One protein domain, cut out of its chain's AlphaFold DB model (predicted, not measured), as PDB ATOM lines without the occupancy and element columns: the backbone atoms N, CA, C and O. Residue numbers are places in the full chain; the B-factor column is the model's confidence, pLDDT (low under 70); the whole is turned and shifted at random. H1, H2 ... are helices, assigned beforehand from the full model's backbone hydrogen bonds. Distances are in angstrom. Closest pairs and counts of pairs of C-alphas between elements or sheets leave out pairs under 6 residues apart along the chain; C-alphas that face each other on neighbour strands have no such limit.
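What this domain is: This is residues 3 to 50 of the 146 residues of an uncharacterized protein of candidate division KSB1 bacterium RBG_16_48_16 (UniProt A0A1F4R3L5). One long helix, H1, makes the long axis, and a short helix, H2, folds back beside its later part as a helical hairpin. Residues 3 to 18, with no named element, loop round at the end where H1 begins. The 48 printed residues hold H1 then H2 and no named strand, class all helix. The whole is only just compact, close to loose, with a radius of gyration of the C-alphas of 11.5 A, and elongated, spanning 33 by 18 by 13 A.

Where its parts are: H1, residues 19 to 36, runs 25.6 A from C-alpha 19 at (111.514, 98.389, 240.089). H2, residues 41 to 46, ends at C-alpha 46 at (104.404, 113.043, 230.611).

How they stand to each other: H1 touches H2 with residues 27 to 35 alone; the closest C-alphas, of Ser 31 and Ile 44, are 6.6 A apart. They run opposite ways at a shallow tilt of 33 degrees, only just short of steep. In H1 every O i to N i+4 pair is within hydrogen-bond range; in H2 0 of 2 are, but 3 of 3 O i to N i+3 pairs are.

The domain as a whole: The farthest C-alphas, of Pro 9 and Asp 38, are 33.0 A apart. The link from H1 to H2 is tight. The printed part has no cut, and no printed residue is under 70 in pLDDT.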
ATOM      1  N   LEU A   3     101.366 105.055 234.928       87.31
ATOM      2  CA  LEU A   3     101.341 103.605 234.940       87.31
ATOM      3  C   LEU A   3     101.831 103.134 236.309       87.31
ATOM      4  O   LEU A   3     102.916 103.519 236.746       87.31
ATOM      5  N   VAL A   4     101.027 102.305 236.970       85.62
ATOM      6  CA  VAL A   4     101.349 101.724 238.278       85.62
ATOM      7  C   VAL A   4     101.349 100.200 238.141       85.62
ATOM      8  O   VAL A   4     100.384  99.557 238.543       85.62
ATOM      9  N   PRO A   5     102.346  99.603 237.458       84.19
ATOM     10  CA  PRO A   5     102.463  98.154 237.382       84.19
ATOM     11  C   PRO A   5     102.785  97.549 238.749       84.19
ATOM     12  O   PRO A   5     103.467  98.163 239.574       84.19
ATOM     13  N   ASP A   6     102.397  96.294 238.925       78.44
ATOM     14  CA  ASP A   6     102.925  95.461 239.996       78.44
ATOM     15  C   ASP A   6     104.374  95.064 239.693       78.44
ATOM     16  O   ASP A   6     104.717  94.737 238.552       78.44
ATOM     17  N   LEU A   7     105.220  95.040 240.727       76.56
ATOM     18  CA  LEU A   7     106.525  94.377 240.635       76.56
ATOM     19  C   LEU A   7     106.367  92.852 240.685       76.56
ATOM     20  O   LEU A   7     107.222  92.110 240.203       76.56
ATOM     21  N   TYR A   8     105.281  92.384 241.305       70.94
ATOM     22  CA  TYR A   8     105.030  90.975 241.544       70.94
ATOM     23  C   TYR A   8     103.559  90.600 241.289       70.94
ATOM     24  O   TYR A   8     102.673  91.268 241.818       70.94
ATOM     25  N   PRO A   9     103.277  89.490 240.579       70.62
ATOM     26  CA  PRO A   9     104.246  88.563 239.992       70.62
ATOM     27  C   PRO A   9     105.021  89.196 238.822       70.62
ATOM     28  O   PRO A   9     104.486  90.085 238.159       70.62
ATOM     29  N   PRO A  10     106.261  88.745 238.535       71.50
ATOM     30  CA  PRO A  10     107.051  89.305 237.446       71.50
ATOM     31  C   PRO A  10     106.294  89.251 236.119       71.50
ATOM     32  O   PRO A  10     105.651  88.253 235.773       71.50
ATOM     33  N   ASN A  11     106.387  90.332 235.354       71.31
ATOM     34  CA  ASN A  11     105.725  90.436 234.062       71.31
ATOM     35  C   ASN A  11     106.369  89.462 233.062       71.31
ATOM     36  O   ASN A  11     107.577  89.483 232.840       71.31
ATOM     37  N   LYS A  12     105.549  88.633 232.406       72.12
ATOM     38  CA  LYS A  12     106.021  87.641 231.422       72.12
ATOM     39  C   LYS A  12     106.672  88.264 230.185       72.12
ATOM     40  O   LYS A  12     107.491  87.621 229.540       72.12
ATOM     41  N   VAL A  13     106.263  89.478 229.822       77.12
ATOM     42  CA  VAL A  13     106.688  90.170 228.595       77.12
ATOM     43  C   VAL A  13     107.916  91.043 228.844       77.12
ATOM     44  O   VAL A  13     108.703  91.273 227.931       77.12
ATOM     45  N   LEU A  14     108.092  91.522 230.075       82.88
ATOM     46  CA  LEU A  14     109.223  92.348 230.467       82.88
ATOM     47  C   LEU A  14     109.940  91.673 231.630       82.88
ATOM     48  O   LEU A  14     109.500  91.799 232.768       82.88
ATOM     49  N   ALA A  15     111.033  90.966 231.345       83.38
ATOM     50  CA  ALA A  15     111.852  90.362 232.385       83.38
ATOM     51  C   ALA A  15     112.405  91.454 233.315       83.38
ATOM     52  O   ALA A  15     113.095  92.367 232.864       83.38
ATOM     53  N   HIS A  16     112.069  91.365 234.597       83.75
ATOM     54  CA  HIS A  16     112.540  92.274 235.630       83.75
ATOM     55  C   HIS A  16     112.522  91.577 236.990       83.75
ATOM     56  O   HIS A  16     111.734  90.665 237.240       83.75
ATOM     57  N   THR A  17     113.392  92.045 237.870       79.19
ATOM     58  CA  THR A  17     113.507  91.642 239.275       79.19
ATOM     59  C   THR A  17     113.468  92.849 240.206       79.19
ATOM     60  O   THR A  17     113.152  92.717 241.387       79.19
ATOM     61  N   THR A  18     113.745  94.042 239.669       82.00
ATOM     62  CA  THR A  18     113.720  95.303 240.407       82.00
ATOM     63  C   THR A  18     112.772  96.312 239.771       82.00
ATOM     64  O   THR A  18     112.481  96.272 238.574       82.00
ATOM     65  N   TYR A  19     112.317  97.271 240.577       83.94
ATOM     66  CA  TYR A  19     111.514  98.389 240.089       83.94
ATOM     67  C   TYR A  19     112.234  99.196 239.000       83.94
ATOM     68  O   TYR A  19     111.613  99.567 238.008       83.94
ATOM     69  N   ASN A  20     113.545  99.422 239.132       86.62
ATOM     70  CA  ASN A  20     114.308 100.175 238.136       86.62
ATOM     71  C   ASN A  20     114.344  99.461 236.778       86.62
ATOM     72  O   ASN A  20     114.185 100.108 235.745       86.62
ATOM     73  N   GLU A  21     114.496  98.135 236.767       88.94
ATOM     74  CA  GLU A  21     114.423  97.336 235.537       88.94
ATOM     75  C   GLU A  21     113.039  97.436 234.886       88.94
ATOM     76  O   GLU A  21     112.936  97.704 233.686       88.94
ATOM     77  N   LEU A  22     111.976  97.298 235.688       88.31
ATOM     78  CA  LEU A  22     110.593  97.432 235.231       88.31
ATOM     79  C   LEU A  22     110.329  98.824 234.637       88.31
ATOM     80  O   LEU A  22     109.849  98.943 233.507       88.31
ATOM     81  N   LYS A  23     110.694  99.879 235.370       89.94
ATOM     82  CA  LYS A  23     110.543 101.276 234.948       89.94
ATOM     83  C   LYS A  23     111.281 101.546 233.643       89.94
ATOM     84  O   LYS A  23     110.672 102.039 232.697       89.94
ATOM     85  N   ASN A  24     112.560 101.190 233.566       91.44
ATOM     86  CA  ASN A  24     113.376 101.443 232.381       91.44
ATOM     87  C   ASN A  24     112.843 100.692 231.157       91.44
ATOM     88  O   ASN A  24     112.778 101.259 230.067       91.44
ATOM     89  N   GLY A  25     112.406  99.442 231.334       91.88
ATOM     90  CA  GLY A  25     111.816  98.656 230.257       91.88
ATOM     91  C   GLY A  25     110.504  99.241 229.729       91.88
ATOM     92  O   GLY A  25     110.295  99.295 228.516       91.88
ATOM     93  N   LEU A  26     109.641  99.738 230.618       92.06
ATOM     94  CA  LEU A  26     108.380 100.386 230.241       92.06
ATOM     95  C   LEU A  26     108.601 101.738 229.558       92.06
ATOM     96  O   LEU A  26     107.973 102.004 228.536       92.06
ATOM     97  N   VAL A  27     109.511 102.564 230.081       92.69
ATOM     98  CA  VAL A  27     109.877 103.856 229.476       92.69
ATOM     99  C   VAL A  27     110.464 103.648 228.083       92.69
ATOM    100  O   VAL A  27     110.046 104.322 227.143       92.69
ATOM    101  N   LYS A  28     111.372 102.677 227.923       93.50
ATOM    102  CA  LYS A  28     111.945 102.336 226.617       93.50
ATOM    103  C   LYS A  28     110.859 101.925 225.628       93.50
ATOM    104  O   LYS A  28     110.785 102.481 224.540       93.50
ATOM    105  N   ARG A  29     109.976 101.006 226.028       93.12
ATOM    106  CA  ARG A  29     108.885 100.539 225.165       93.12
ATOM    107  C   ARG A  29     107.949 101.677 224.752       93.12
ATOM    108  O   ARG A  29     107.546 101.735 223.597       93.12
ATOM    109  N   PHE A  30     107.624 102.578 225.678       94.31
ATOM    110  CA  PHE A  30     106.820 103.756 225.364       94.31
ATOM    111  C   PHE A  30     107.530 104.678 224.364       94.31
ATOM    112  O   PHE A  30     106.916 105.092 223.386       94.31
ATOM    113  N   SER A  31     108.826 104.943 224.555       93.75
ATOM    114  CA  SER A  31     109.634 105.724 223.608       93.75
ATOM    115  C   SER A  31     109.659 105.096 222.209       93.75
ATOM    116  O   SER A  31     109.467 105.801 221.218       93.75
ATOM    117  N   ASP A  32     109.848 103.777 222.119       94.50
ATOM    118  CA  ASP A  32     109.853 103.049 220.844       94.50
ATOM    119  C   ASP A  32     108.490 103.175 220.132       94.50
ATOM    120  O   ASP A  32     108.428 103.392 218.920       94.50
ATOM    121  N   ASP A  33     107.385 103.101 220.883       94.44
ATOM    122  CA  ASP A  33     106.032 103.274 220.348       94.44
ATOM    123  C   ASP A  33     105.758 104.714 219.880       94.44
ATOM    124  O   ASP A  33     105.099 104.896 218.852       94.44
ATOM    125  N   ILE A  34     106.265 105.729 220.591       95.31
ATOM    126  CA  ILE A  34     106.165 107.144 220.191       95.31
ATOM    127  C   ILE A  34     106.894 107.377 218.867       95.31
ATOM    128  O   ILE A  34     106.320 107.974 217.957       95.31
ATOM    129  N   GLN A  35     108.114 106.851 218.723       94.50
ATOM    130  CA  GLN A  35     108.879 106.946 217.476       94.50
ATOM    131  C   GLN A  35     108.187 106.210 216.327       94.50
ATOM    132  O   GLN A  35     108.013 106.760 215.244       94.50
ATOM    133  N   LYS A  36     107.737 104.973 216.565       96.38
ATOM    134  CA  LYS A  36     107.081 104.147 215.543       96.38
ATOM    135  C   LYS A  36     105.784 104.765 215.016       96.38
ATOM    136  O   LYS A  36     105.413 104.511 213.872       96.38
ATOM    137  N   LYS A  37     105.074 105.519 215.855       96.06
ATOM    138  CA  LYS A  37     103.797 106.162 215.518       96.06
ATOM    139  C   LYS A  37     103.941 107.628 215.102       96.06
ATOM    140  O   LYS A  37     102.913 108.283 214.968       96.06
ATOM    141  N   ASP A  38     105.167 108.128 214.936       95.00
ATOM    142  CA  ASP A  38     105.460 109.529 214.598       95.00
ATOM    143  C   ASP A  38     104.733 110.533 215.516       95.00
ATOM    144  O   ASP A  38     104.138 111.524 215.096       95.00
ATOM    145  N   CYS A  39     104.704 110.209 216.809       93.94
ATOM    146  CA  CYS A  39     104.087 111.047 217.826       93.94
ATOM    147  C   CYS A  39     105.085 112.087 218.353       93.94
ATOM    148  O   CYS A  39     106.302 111.912 218.289       93.94
ATOM    149  N   ASP A  40     104.556 113.157 218.949       93.38
ATOM    150  CA  ASP A  40     105.369 114.195 219.579       93.38
ATOM    151  C   ASP A  40     106.229 113.619 220.721       93.38
ATOM    152  O   ASP A  40     105.715 113.013 221.665       93.38
ATOM    153  N   GLN A  41     107.544 113.842 220.653       91.06
ATOM    154  CA  GLN A  41     108.507 113.345 221.641       91.06
ATOM    155  C   GLN A  41     108.274 113.920 223.044       91.06
ATOM    156  O   GLN A  41     108.586 113.257 224.034       91.06
ATOM    157  N   ARG A  42     107.645 115.097 223.155       91.00
ATOM    158  CA  ARG A  42     107.271 115.702 224.445       91.00
ATOM    159  C   ARG A  42     106.329 114.812 225.257       91.00
ATOM    160  O   ARG A  42     106.282 114.916 226.476       91.00
ATOM    161  N   LEU A  43     105.620 113.871 224.626       89.81
ATOM    162  CA  LEU A  43     104.772 112.904 225.333       89.81
ATOM    163  C   LEU A  43     105.558 112.010 226.305       89.81
ATOM    164  O   LEU A  43     104.990 111.562 227.305       89.81
ATOM    165  N   ILE A  44     106.853 111.785 226.061       89.12
ATOM    166  CA  ILE A  44     107.736 111.033 226.967       89.12
ATOM    167  C   ILE A  44     107.862 111.757 228.313       89.12
ATOM    168  O   ILE A  44     107.820 111.115 229.363       89.12
ATOM    169  N   GLU A  45     107.908 113.091 228.307       87.31
ATOM    170  CA  GLU A  45     107.993 113.919 229.517       87.31
ATOM    171  C   GLU A  45     106.743 113.828 230.389       87.31
ATOM    172  O   GLU A  45     106.787 114.217 231.554       87.31
ATOM    173  N   HIS A  46     105.644 113.276 229.872       86.94
ATOM    174  CA  HIS A  46     104.404 113.043 230.611       86.94
ATOM    175  C   HIS A  46     104.191 111.570 230.978       86.94
ATOM    176  O   HIS A  46     103.158 111.232 231.568       86.94
ATOM    177  N   PHE A  47     105.118 110.676 230.631       90.69
ATOM    178  CA  PHE A  47     105.044 109.268 230.999       90.69
ATOM    179  C   PHE A  47     105.662 109.065 232.387       90.69
ATOM    180  O   PHE A  47     106.856 109.279 232.603       90.69
ATOM    181  N   ARG A  48     104.823 108.701 233.359       89.44
ATOM    182  CA  ARG A  48     105.211 108.466 234.754       89.44
ATOM    183  C   ARG A  48     104.947 107.009 235.095       89.44
ATOM    184  O   ARG A  48     103.819 106.536 234.963       89.44
ATOM    185  N   VAL A  49     105.992 106.299 235.509       89.25
ATOM    186  CA  VAL A  49     105.912 104.902 235.946       89.25
ATOM    187  C   VAL A  49     106.273 104.856 237.419       89.25
ATOM    188  O   VAL A  49     107.375 105.267 237.780       89.25
ATOM    189  N   HIS A  50     105.358 104.340 238.232       88.75
ATOM    190  CA  HIS A  50     105.548 104.081 239.660       88.75
ATOM    191  C   HIS A  50     105.246 102.619 239.950       88.75
ATOM    192  O   HIS A  50     104.650 101.940 239.127       88.75
TER     193      HIS A  50